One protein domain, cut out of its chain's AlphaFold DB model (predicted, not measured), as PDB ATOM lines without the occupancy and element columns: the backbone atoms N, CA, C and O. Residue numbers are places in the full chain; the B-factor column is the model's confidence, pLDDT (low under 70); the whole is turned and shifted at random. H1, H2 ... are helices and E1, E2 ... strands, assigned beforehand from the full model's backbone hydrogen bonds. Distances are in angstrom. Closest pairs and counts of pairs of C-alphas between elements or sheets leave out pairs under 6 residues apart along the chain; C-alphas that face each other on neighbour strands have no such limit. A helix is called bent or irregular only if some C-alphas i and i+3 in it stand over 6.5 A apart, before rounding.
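Overview. This is residues 41 to 92 and 114 to 144 of the 242 residues of a protein of Anaerolineae bacterium (UniProt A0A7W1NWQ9). Little regular structure: a small three-stranded sheet has one helix, H1, over one face, unnamed stretches lie along the short strand E3, and residues 137 to 144 stick out as a tail. Printed are 83 residues, with named elements in the order E1, E2, E3, E4, H1 holding only 28, class mixed. The sheet, E1, E2, E4, is antiparallel. The whole is loose, radius of gyration of the C-alphas 15.2 A, spanning 58 by 33 by 23 A.

Along the chain. E1, residues 53 to 57, begins at C-alpha (-7.606, 28.940, 44.927) and measures 12.9 A. E2 is residues 62 to 66, 13.2 A; E3, 71 to 73; E4, 117 to 120. H1, residues 124 to 134, 15.3 A, ends at C-alpha (-15.633, 25.467, 48.593); it is only just irregular, with C-alphas 126 and 129 7.0 A apart.

Arrangement. Hairpin E1 and E2 has N 54 and O 65 at 3.0 A; E2 and E4 have N 62 and O 120 at 2.9 A, within hydrogen-bond range. H1 is on the sheet, height 7.5 A, along E2 at 24 degrees on the local plane; the closest C-alphas, Ser 66 and Ala 131, are 4.6 A apart. In H1, 5 of 7 O i to N i+4 pairs are within range. E3 pairs with no named strand and is apart from H1.

Size, cuts and confidence. Residues 93 to 113 are not printed; C-alphas 92 and 114 are 13.4 A apart. The links printed whole are tight. No printed residue is under pLDDT 70.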
ATOM      1  N   VAL A  41      14.950  35.706  43.543       89.94
ATOM      2  CA  VAL A  41      14.038  36.651  42.896       89.94
ATOM      3  C   VAL A  41      12.615  36.217  43.218       89.94
ATOM      4  O   VAL A  41      12.279  35.054  43.030       89.94
ATOM      5  N   CYS A  42      11.766  37.136  43.681       89.69
ATOM      6  CA  CYS A  42      10.400  36.819  44.106       89.69
ATOM      7  C   CYS A  42       9.579  36.117  43.010       89.69
ATOM      8  O   CYS A  42       8.814  35.206  43.314       89.69
ATOM      9  N   ALA A  43       9.779  36.508  41.747       90.69
ATOM     10  CA  ALA A  43       9.134  35.889  40.589       90.69
ATOM     11  C   ALA A  43       9.583  34.431  40.333       90.69
ATOM     12  O   ALA A  43       8.845  33.653  39.739       90.69
ATOM     13  N   ASP A  44      10.747  34.029  40.842       90.44
ATOM     14  CA  ASP A  44      11.313  32.692  40.634       90.44
ATOM     15  C   ASP A  44      11.040  31.754  41.828       90.44
ATOM     16  O   ASP A  44      11.560  30.638  41.888       90.44
ATOM     17  N   ILE A  45      10.250  32.188  42.819       89.75
ATOM     18  CA  ILE A  45       9.950  31.388  44.012       89.75
ATOM     19  C   ILE A  45       8.865  30.361  43.707       89.75
ATOM     20  O   ILE A  45       7.740  30.712  43.338       89.75
ATOM     21  N   HIS A  46       9.205  29.099  43.966       91.38
ATOM     22  CA  HIS A  46       8.324  27.942  43.848       91.38
ATOM     23  C   HIS A  46       8.558  26.937  44.991       91.38
ATOM     24  O   HIS A  46       9.706  26.732  45.403       91.38
ATOM     25  N   PRO A  47       7.504  26.264  45.495       92.94
ATOM     26  CA  PRO A  47       6.083  26.536  45.238       92.94
ATOM     27  C   PRO A  47       5.646  27.865  45.885       92.94
ATOM     28  O   PRO A  47       6.368  28.423  46.715       92.94
ATOM     29  N   ARG A  48       4.457  28.364  45.534       91.19
ATOM     30  CA  ARG A  48       3.911  29.625  46.062       91.19
ATOM     31  C   ARG A  48       2.817  29.411  47.081       91.19
ATOM     32  O   ARG A  48       2.065  28.443  46.996       91.19
ATOM     33  N   GLU A  49       2.727  30.340  48.028       92.25
ATOM     34  CA  GLU A  49       1.618  30.369  48.974       92.25
ATOM     35  C   GLU A  49       0.300  30.593  48.232       92.25
ATOM     36  O   GLU A  49       0.195  31.436  47.341       92.25
ATOM     37  N   VAL A  50      -0.716  29.833  48.619       93.69
ATOM     38  CA  VAL A  50      -2.083  29.995  48.145       93.69
ATOM     39  C   VAL A  50      -3.011  30.004  49.349       93.69
ATOM     40  O   VAL A  50      -2.856  29.214  50.276       93.69
ATOM     41  N   GLN A  51      -4.000  30.895  49.331       92.25
ATOM     42  CA  GLN A  51      -5.037  30.900  50.358       92.25
ATOM     43  C   GLN A  51      -6.223  30.041  49.934       92.25
ATOM     44  O   GLN A  51      -6.492  29.006  50.529       92.25
ATOM     45  N   ASN A  52      -6.942  30.477  48.897       93.75
ATOM     46  CA  ASN A  52      -8.246  29.901  48.579       93.75
ATOM     47  C   ASN A  52      -8.300  29.151  47.256       93.75
ATOM     48  O   ASN A  52      -9.091  28.222  47.139       93.75
ATOM     49  N   PHE A  53      -7.524  29.549  46.250       95.94
ATOM     50  CA  PHE A  53      -7.606  28.940  44.927       95.94
ATOM     51  C   PHE A  53      -6.412  29.290  44.049       95.94
ATOM     52  O   PHE A  53      -5.725  30.282  44.283       95.94
ATOM     53  N   ILE A  54      -6.228  28.491  43.005       96.69
ATOM     54  CA  ILE A  54      -5.364  28.777  41.861       96.69
ATOM     55  C   ILE A  54      -6.194  28.625  40.581       96.69
ATOM     56  O   ILE A  54      -7.075  27.763  40.511       96.69
ATOM     57  N   SER A  55      -5.945  29.473  39.583       96.88
ATOM     58  CA  SER A  55      -6.688  29.476  38.320       96.88
ATOM     59  C   SER A  55      -5.740  29.535  37.131       96.88
ATOM     60  O   SER A  55      -4.815  30.343  37.115       96.88
ATOM     61  N   ALA A  56      -6.016  28.727  36.111       96.81
ATOM     62  CA  ALA A  56      -5.407  28.833  34.790       96.81
ATOM     63  C   ALA A  56      -6.433  29.446  33.829       96.81
ATOM     64  O   ALA A  56      -7.539  28.925  33.691       96.81
ATOM     65  N   VAL A  57      -6.084  30.562  33.187       96.75
ATOM     66  CA  VAL A  57      -6.983  31.317  32.298       96.75
ATOM     67  C   VAL A  57      -6.453  31.237  30.867       96.75
ATOM     68  O   VAL A  57      -5.339  31.687  30.603       96.75
ATOM     69  N   GLY A  58      -7.233  30.639  29.965       95.75
ATOM     70  CA  GLY A  58      -6.958  30.592  28.527       95.75
ATOM     71  C   GLY A  58      -7.810  31.591  27.740       95.75
ATOM     72  O   GLY A  58      -8.460  32.457  28.317       95.75
ATOM     73  N   GLU A  59      -7.823  31.461  26.411       96.44
ATOM     74  CA  GLU A  59      -8.593  32.357  25.530       96.44
ATOM     75  C   GLU A  59     -10.104  32.076  25.556       96.44
ATOM     76  O   GLU A  59     -10.909  33.002  25.494       96.44
ATOM     77  N   GLU A  60     -10.498  30.804  25.658       97.38
ATOM     78  CA  GLU A  60     -11.905  30.382  25.564       97.38
ATOM     79  C   GLU A  60     -12.555  30.134  26.930       97.38
ATOM     80  O   GLU A  60     -13.750  30.364  27.111       97.38
ATOM     81  N   PHE A  61     -11.778  29.643  27.894       97.56
ATOM     82  CA  PHE A  61     -12.249  29.298  29.230       97.56
ATOM     83  C   PHE A  61     -11.118  29.405  30.251       97.56
ATOM     84  O   PHE A  61      -9.934  29.475  29.913       97.56
ATOM     85  N   ALA A  62     -11.501  29.381  31.517       97.88
ATOM     86  CA  ALA A  62     -10.596  29.234  32.640       97.88
ATOM     87  C   ALA A  62     -10.958  27.993  33.459       97.88
ATOM     88  O   ALA A  62     -12.098  27.523  33.442       97.88
ATOM     89  N   VAL A  63      -9.969  27.464  34.174       97.75
ATOM     90  CA  VAL A  63     -10.128  26.379  35.142       97.75
ATOM     91  C   VAL A  63      -9.619  26.867  36.484       97.75
ATOM     92  O   VAL A  63      -8.454  27.245  36.600       97.75
ATOM     93  N   THR A  64     -10.480  26.802  37.496       98.00
ATOM     94  CA  THR A  64     -10.129  27.119  38.880       98.00
ATOM     95  C   THR A  64     -10.149  25.855  39.726       98.00
ATOM     96  O   THR A  64     -11.064  25.034  39.627       98.00
ATOM     97  N   MET A  65      -9.144  25.726  40.591       97.69
ATOM     98  CA  MET A  65      -9.087  24.737  41.657       97.69
ATOM     99  C   MET A  65      -9.097  25.456  43.009       97.69
ATOM    100  O   MET A  65      -8.207  26.266  43.280       97.69
ATOM    101  N   SER A  66     -10.082  25.165  43.868       97.12
ATOM    102  CA  SER A  66     -10.038  25.605  45.272       97.12
ATOM    103  C   SER A  66      -8.848  24.956  45.975       97.12
ATOM    104  O   SER A  66      -8.470  23.850  45.614       97.12
ATOM    105  N   SER A  67      -8.261  25.606  46.975       94.94
ATOM    106  CA  SER A  67      -7.119  25.086  47.727       94.94
ATOM    107  C   SER A  67      -7.471  24.885  49.193       94.94
ATOM    108  O   SER A  67      -7.896  25.826  49.853       94.94
ATOM    109  N   ALA A  68      -7.216  23.680  49.702       92.56
ATOM    110  CA  ALA A  68      -7.181  23.376  51.134       92.56
ATOM    111  C   ALA A  68      -5.741  23.262  51.679       92.56
ATOM    112  O   ALA A  68      -5.535  22.820  52.808       92.56
ATOM    113  N   VAL A  69      -4.737  23.605  50.866       94.44
ATOM    114  CA  VAL A  69      -3.311  23.538  51.221       94.44
ATOM    115  C   VAL A  69      -2.689  24.928  51.207       94.44
ATOM    116  O   VAL A  69      -3.177  25.824  50.524       94.44
ATOM    117  N   ALA A  70      -1.587  25.090  51.937       92.62
ATOM    118  CA  ALA A  70      -0.899  26.374  52.055       92.62
ATOM    119  C   ALA A  70      -0.126  26.772  50.792       92.62
ATOM    120  O   ALA A  70       0.184  27.944  50.617       92.62
ATOM    121  N   VAL A  71       0.240  25.811  49.939       94.50
ATOM    122  CA  VAL A  71       1.118  26.058  48.793       94.50
ATOM    123  C   VAL A  71       0.695  25.276  47.552       94.50
ATOM    124  O   VAL A  71       0.376  24.085  47.621       94.50
ATOM    125  N   CYS A  72       0.758  25.947  46.408       95.00
ATOM    126  CA  CYS A  72       0.572  25.375  45.080       95.00
ATOM    127  C   CYS A  72       1.766  25.718  44.188       95.00
ATOM    128  O   CYS A  72       2.471  26.701  44.403       95.00
ATOM    129  N   ASP A  73       1.957  24.919  43.151       94.25
ATOM    130  CA  ASP A  73       2.842  25.222  42.041       94.25
ATOM    131  C   ASP A  73       2.040  25.325  40.741       94.25
ATOM    132  O   ASP A  73       0.947  24.759  40.612       94.25
ATOM    133  N   TYR A  74       2.604  26.059  39.792       93.25
ATOM    134  CA  TYR A  74       2.090  26.195  38.434       93.25
ATOM    135  C   TYR A  74       3.095  25.771  37.364       93.25
ATOM    136  O   TYR A  74       2.762  25.768  36.176       93.25
ATOM    137  N   ILE A  75       4.294  25.365  37.786       92.00
ATOM    138  CA  ILE A  75       5.317  24.743  36.952       92.00
ATOM    139  C   ILE A  75       5.386  23.253  37.296       92.00
ATOM    140  O   ILE A  75       5.223  22.860  38.449       92.00
ATOM    141  N   ASP A  76       5.638  22.419  36.288       91.38
ATOM    142  CA  ASP A  76       5.987  21.013  36.489       91.38
ATOM    143  C   ASP A  76       7.495  20.891  36.796       91.38
ATOM    144  O   ASP A  76       8.316  21.152  35.913       91.38
ATOM    145  N   PRO A  77       7.895  20.493  38.022       87.25
ATOM    146  CA  PRO A  77       9.302  20.393  38.403       87.25
ATOM    147  C   PRO A  77       9.969  19.084  37.936       87.25
ATOM    148  O   PRO A  77      11.105  18.798  38.324       87.25
ATOM    149  N   SER A  78       9.271  18.233  37.180       89.19
ATOM    150  CA  SER A  78       9.800  16.947  36.730       89.19
ATOM    151  C   SER A  78      10.849  17.089  35.619       89.19
ATOM    152  O   SER A  78      10.956  18.101  34.929       89.19
ATOM    153  N   LEU A  79      11.628  16.023  35.393       90.88
ATOM    154  CA  LEU A  79      12.606  15.961  34.294       90.88
ATOM    155  C   LEU A  79      11.959  16.021  32.900       90.88
ATOM    156  O   LEU A  79      12.653  16.201  31.903       90.88
ATOM    157  N   SER A  80      10.645  15.818  32.812       91.44
ATOM    158  CA  SER A  80       9.862  15.881  31.579       91.44
ATOM    159  C   SER A  80       8.718  16.867  31.768       91.44
ATOM    160  O   SER A  80       7.554  16.503  31.626       91.44
ATOM    161  N   ALA A  81       9.093  18.098  32.123       93.62
ATOM    162  CA  ALA A  81       8.175  19.164  32.482       93.62
ATOM    163  C   ALA A  81       7.094  19.392  31.416       93.62
ATOM    164  O   ALA A  81       7.391  19.550  30.225       93.62
ATOM    165  N   ALA A  82       5.840  19.448  31.859       93.44
ATOM    166  CA  ALA A  82       4.723  19.881  31.039       93.44
ATOM    167  C   ALA A  82       4.993  21.277  30.433       93.44
ATOM    168  O   ALA A  82       5.390  22.197  31.151       93.44
ATOM    169  N   PRO A  83       4.746  21.484  29.123       92.44
ATOM    170  CA  PRO A  83       4.966  22.774  28.464       92.44
ATOM    171  C   PRO A  83       3.821  23.779  28.702       92.44
ATOM    172  O   PRO A  83       3.746  24.797  28.018       92.44
ATOM    173  N   TYR A  84       2.898  23.478  29.616       90.81
ATOM    174  CA  TYR A  84       1.706  24.267  29.917       90.81
ATOM    175  C   TYR A  84       1.541  24.432  31.436       90.81
ATOM    176  O   TYR A  84       2.065  23.609  32.191       90.81
ATOM    177  N   PRO A  85       0.807  25.463  31.897       91.00
ATOM    178  CA  PRO A  85       0.574  25.677  33.320       91.00
ATOM    179  C   PRO A  85      -0.105  24.481  33.989       91.00
ATOM    180  O   PRO A  85      -1.035  23.884  33.442       91.00
ATOM    181  N   MET A  86       0.340  24.172  35.202       92.81
ATOM    182  CA  MET A  86      -0.241  23.145  36.063       92.81
ATOM    183  C   MET A  86      -1.038  23.795  37.200       92.81
ATOM    184  O   MET A  86      -0.770  24.923  37.595       92.81
ATOM    185  N   LEU A  87      -2.018  23.084  37.760       94.81
ATOM    186  CA  LEU A  87      -2.630  23.446  39.042       94.81
ATOM    187  C   LEU A  87      -2.203  22.389  40.059       94.81
ATOM    188  O   LEU A  87      -2.873  21.369  40.213       94.81
ATOM    189  N   GLN A  88      -1.043  22.580  40.689       94.50
ATOM    190  CA  GLN A  88      -0.384  21.531  41.467       94.50
ATOM    191  C   GLN A  88      -0.372  21.857  42.969       94.50
ATOM    192  O   GLN A  88       0.520  22.566  43.430       94.50
ATOM    193  N   PRO A  89      -1.305  21.323  43.776       95.31
ATOM    194  CA  PRO A  89      -1.266  21.506  45.220       95.31
ATOM    195  C   PRO A  89      -0.161  20.646  45.837       95.31
ATOM    196  O   PRO A  89      -0.046  19.451  45.548       95.31
ATOM    197  N   ILE A  90       0.636  21.222  46.738       94.50
ATOM    198  CA  ILE A  90       1.598  20.440  47.517       94.50
ATOM    199  C   ILE A  90       0.864  19.859  48.720       94.50
ATOM    200  O   ILE A  90       0.613  20.544  49.708       94.50
ATOM    201  N   LEU A  91       0.507  18.580  48.615       94.94
ATOM    202  CA  LEU A  91      -0.297  17.902  49.632       94.94
ATOM    203  C   LEU A  91       0.480  17.722  50.938       94.94
ATOM    204  O   LEU A  91      -0.021  18.031  52.009       94.94
ATOM    205  N   LEU A  92       1.722  17.248  50.854       92.81
ATOM    206  CA  LEU A  92       2.530  16.914  52.021       92.81
ATOM    207  C   LEU A  92       4.010  17.159  51.729       92.81
ATOM    208  O   LEU A  92       4.483  16.875  50.628       92.81
ATOM    209  N   ARG A 114      -9.375  18.302  50.474       93.88
ATOM    210  CA  ARG A 114     -10.590  18.534  49.692       93.88
ATOM    211  C   ARG A 114     -10.342  19.673  48.714       93.88
ATOM    212  O   ARG A 114      -9.917  20.750  49.108       93.88
ATOM    213  N   PHE A 115     -10.639  19.420  47.448       94.81
ATOM    214  CA  PHE A 115     -10.501  20.388  46.367       94.81
ATOM    215  C   PHE A 115     -11.778  20.373  45.531       94.81
ATOM    216  O   PHE A 115     -12.436  19.338  45.414       94.81
ATOM    217  N   SER A 116     -12.122  21.511  44.941       95.56
ATOM    218  CA  SER A 116     -13.143  21.621  43.897       95.56
ATOM    219  C   SER A 116     -12.476  22.125  42.630       95.56
ATOM    220  O   SER A 116     -11.752  23.113  42.690       95.56
ATOM    221  N   ILE A 117     -12.717  21.456  41.502       96.75
ATOM    222  CA  ILE A 117     -12.186  21.836  40.189       96.75
ATOM    223  C   ILE A 117     -13.369  22.085  39.267       96.75
ATOM    224  O   ILE A 117     -14.261  21.241  39.163       96.75
ATOM    225  N   PHE A 118     -13.389  23.236  38.608       97.50
ATOM    226  CA  PHE A 118     -14.469  23.607  37.705       97.50
ATOM    227  C   PHE A 118     -13.981  24.598  36.647       97.50
ATOM    228  O   PHE A 118     -13.020  25.342  36.856       97.50
ATOM    229  N   SER A 119     -14.654  24.593  35.499       97.81
ATOM    230  CA  SER A 119     -14.403  25.521  34.399       97.81
ATOM    231  C   SER A 119     -15.399  26.675  34.407       97.81
ATOM    232  O   SER A 119     -16.554  26.499  34.798       97.81
ATOM    233  N   HIS A 120     -14.977  27.831  33.918       97.75
ATOM    234  CA  HIS A 120     -15.806  29.024  33.778       97.75
ATOM    235  C   HIS A 120     -15.313  29.880  32.604       97.75
ATOM    236  O   HIS A 120     -14.370  29.515  31.899       97.75
ATOM    237  N   THR A 121     -15.976  31.008  32.375       97.62
ATOM    238  CA  THR A 121     -15.544  32.055  31.443       97.62
ATOM    239  C   THR A 121     -14.095  32.482  31.718       97.62
ATOM    240  O   THR A 121     -13.638  32.348  32.855       97.62
ATOM    241  N   PRO A 122     -13.349  32.958  30.702       97.38
ATOM    242  CA  PRO A 122     -11.909  33.231  30.786       97.38
ATOM    243  C   PRO A 122     -11.567  34.496  31.609       97.38
ATOM    244  O   PRO A 122     -10.866  35.393  31.151       97.38
ATOM    245  N   ASP A 123     -12.046  34.558  32.850       95.88
ATOM    246  CA  ASP A 123     -11.702  35.535  33.881       95.88
ATOM    247  C   ASP A 123     -11.645  34.807  35.231       95.88
ATOM    248  O   ASP A 123     -12.578  34.099  35.618       95.88
ATOM    249  N   TRP A 124     -10.547  34.967  35.973       95.12
ATOM    250  CA  TRP A 124     -10.391  34.348  37.292       95.12
ATOM    251  C   TRP A 124     -11.472  34.815  38.281       95.12
ATOM    252  O   TRP A 124     -11.815  34.086  39.216       95.12
ATOM    253  N   ARG A 125     -12.030  36.019  38.080       95.19
ATOM    254  CA  ARG A 125     -13.054  36.615  38.955       95.19
ATOM    255  C   ARG A 125     -14.308  35.759  39.035       95.19
ATOM    256  O   ARG A 125     -14.891  35.648  40.117       95.19
ATOM    257  N   ASP A 126     -14.655  35.099  37.936       95.44
ATOM    258  CA  ASP A 126     -15.822  34.223  37.847       95.44
ATOM    259  C   ASP A 126     -15.629  32.936  38.664       95.44
ATOM    260  O   ASP A 126     -16.590  32.383  39.204       95.44
ATOM    261  N   GLY A 127     -14.379  32.488  38.831       95.31
ATOM    262  CA  GLY A 127     -14.039  31.318  39.639       95.31
ATOM    263  C   GLY A 127     -13.814  31.596  41.126       95.31
ATOM    264  O   GLY A 127     -13.934  30.689  41.952       95.31
ATOM    265  N   ARG A 128     -13.549  32.849  41.512       94.75
ATOM    266  CA  ARG A 128     -13.210  33.216  42.897       94.75
ATOM    267  C   ARG A 128     -14.288  32.820  43.907       94.75
ATOM    268  O   ARG A 128     -13.986  32.132  44.878       94.75
ATOM    269  N   LYS A 129     -15.529  33.297  43.732       94.06
ATOM    270  CA  LYS A 129     -16.618  33.081  44.707       94.06
ATOM    271  C   LYS A 129     -16.877  31.587  44.969       94.06
ATOM    272  O   LYS A 129     -16.854  31.211  46.140       94.06
ATOM    273  N   PRO A 130     -17.073  30.724  43.949       95.12
ATOM    274  CA  PRO A 130     -17.261  29.294  44.188       95.12
ATOM    275  C   PRO A 130     -16.027  28.621  44.803       95.12
ATOM    276  O   PRO A 130     -16.190  27.760  45.663       95.12
ATOM    277  N   ALA A 131     -14.804  29.024  44.438       95.69
ATOM    278  CA  ALA A 131     -13.601  28.426  45.017       95.69
ATOM    279  C   ALA A 131     -13.397  28.797  46.494       95.69
ATOM    280  O   ALA A 131     -13.090  27.931  47.306       95.69
ATOM    281  N   VAL A 132     -13.631  30.062  46.862       94.31
ATOM    282  CA  VAL A 132     -13.640  30.497  48.266       94.31
ATOM    283  C   VAL A 132     -14.750  29.777  49.029       94.31
ATOM    284  O   VAL A 132     -14.497  29.244  50.106       94.31
ATOM    285  N   ALA A 133     -15.964  29.700  48.474       94.19
ATOM    286  CA  ALA A 133     -17.081  28.998  49.106       94.19
ATOM    287  C   ALA A 133     -16.790  27.504  49.319       94.19
ATOM    288  O   ALA A 133     -17.185  26.949  50.338       94.19
ATOM    289  N   ALA A 134     -16.040  26.859  48.420       93.94
ATOM    290  CA  ALA A 134     -15.633  25.467  48.593       93.94
ATOM    291  C   ALA A 134     -14.791  25.242  49.861       93.94
ATOM    292  O   ALA A 134     -14.830  24.140  50.404       93.94
ATOM    293  N   ASN A 135     -14.092  26.266  50.360       91.62
ATOM    294  CA  ASN A 135     -13.303  26.210  51.594       91.62
ATOM    295  C   ASN A 135     -14.094  26.579  52.861       91.62
ATOM    296  O   ASN A 135     -13.535  26.534  53.954       91.62
ATOM    297  N   HIS A 136     -15.371  26.946  52.735       91.88
ATOM    298  CA  HIS A 136     -16.211  27.367  53.855       91.88
ATOM    299  C   HIS A 136     -17.396  26.414  54.004       91.88
ATOM    300  O   HIS A 136     -18.361  26.468  53.241       91.88
ATOM    301  N   ASP A 137     -17.313  25.528  54.993       90.50
ATOM    302  CA  ASP A 137     -18.365  24.550  55.255       90.50
ATOM    303  C   ASP A 137     -19.648  25.226  55.762       90.50
ATOM    304  O   ASP A 137     -19.625  26.194  56.527       90.50
ATOM    305  N   LEU A 138     -20.794  24.675  55.360       93.19
ATOM    306  CA  LEU A 138     -22.082  25.051  55.931       93.19
ATOM    307  C   LEU A 138     -22.287  24.313  57.254       93.19
ATOM    308  O   LEU A 138     -22.272  23.083  57.304       93.19
ATOM    309  N   TYR A 139     -22.549  25.069  58.317       93.44
ATOM    310  CA  TYR A 139     -22.874  24.508  59.623       93.44
ATOM    311  C   TYR A 139     -24.383  24.330  59.761       93.44
ATOM    312  O   TYR A 139     -25.136  25.302  59.829       93.44
ATOM    313  N   ALA A 140     -24.826  23.078  59.828       93.56
ATOM    314  CA  ALA A 140     -26.198  22.750  60.185       93.56
ATOM    315  C   ALA A 140     -26.308  22.590  61.707       93.56
ATOM    316  O   ALA A 140     -25.602  21.778  62.306       93.56
ATOM    317  N   VAL A 141     -27.216  23.343  62.326       90.94
ATOM    318  CA  VAL A 141     -27.559  23.211  63.746       90.94
ATOM    319  C   VAL A 141     -29.029  22.826  63.839       90.94
ATOM    320  O   VAL A 141     -29.886  23.490  63.261       90.94
ATOM    321  N   VAL A 142     -29.320  21.742  64.556       89.00
ATOM    322  CA  VAL A 142     -30.689  21.261  64.769       89.00
ATOM    323  C   VAL A 142     -31.139  21.675  66.163       89.00
ATOM    324  O   VAL A 142     -30.535  21.275  67.158       89.00
ATOM    325  N   ALA A 143     -32.211  22.463  66.243       82.81
ATOM    326  CA  ALA A 143     -32.909  22.692  67.501       82.81
ATOM    327  C   ALA A 143     -33.748  21.447  67.820       82.81
ATOM    328  O   ALA A 143     -34.693  21.139  67.096       82.81
ATOM    329  N   ALA A 144     -33.372  20.706  68.867       79.94
ATOM    330  CA  ALA A 144     -34.053  19.464  69.244       79.94
ATOM    331  C   ALA A 144     -35.491  19.701  69.738       79.94
ATOM    332  O   ALA A 144     -36.349  18.850  69.533       79.94
TER     333      ALA A 144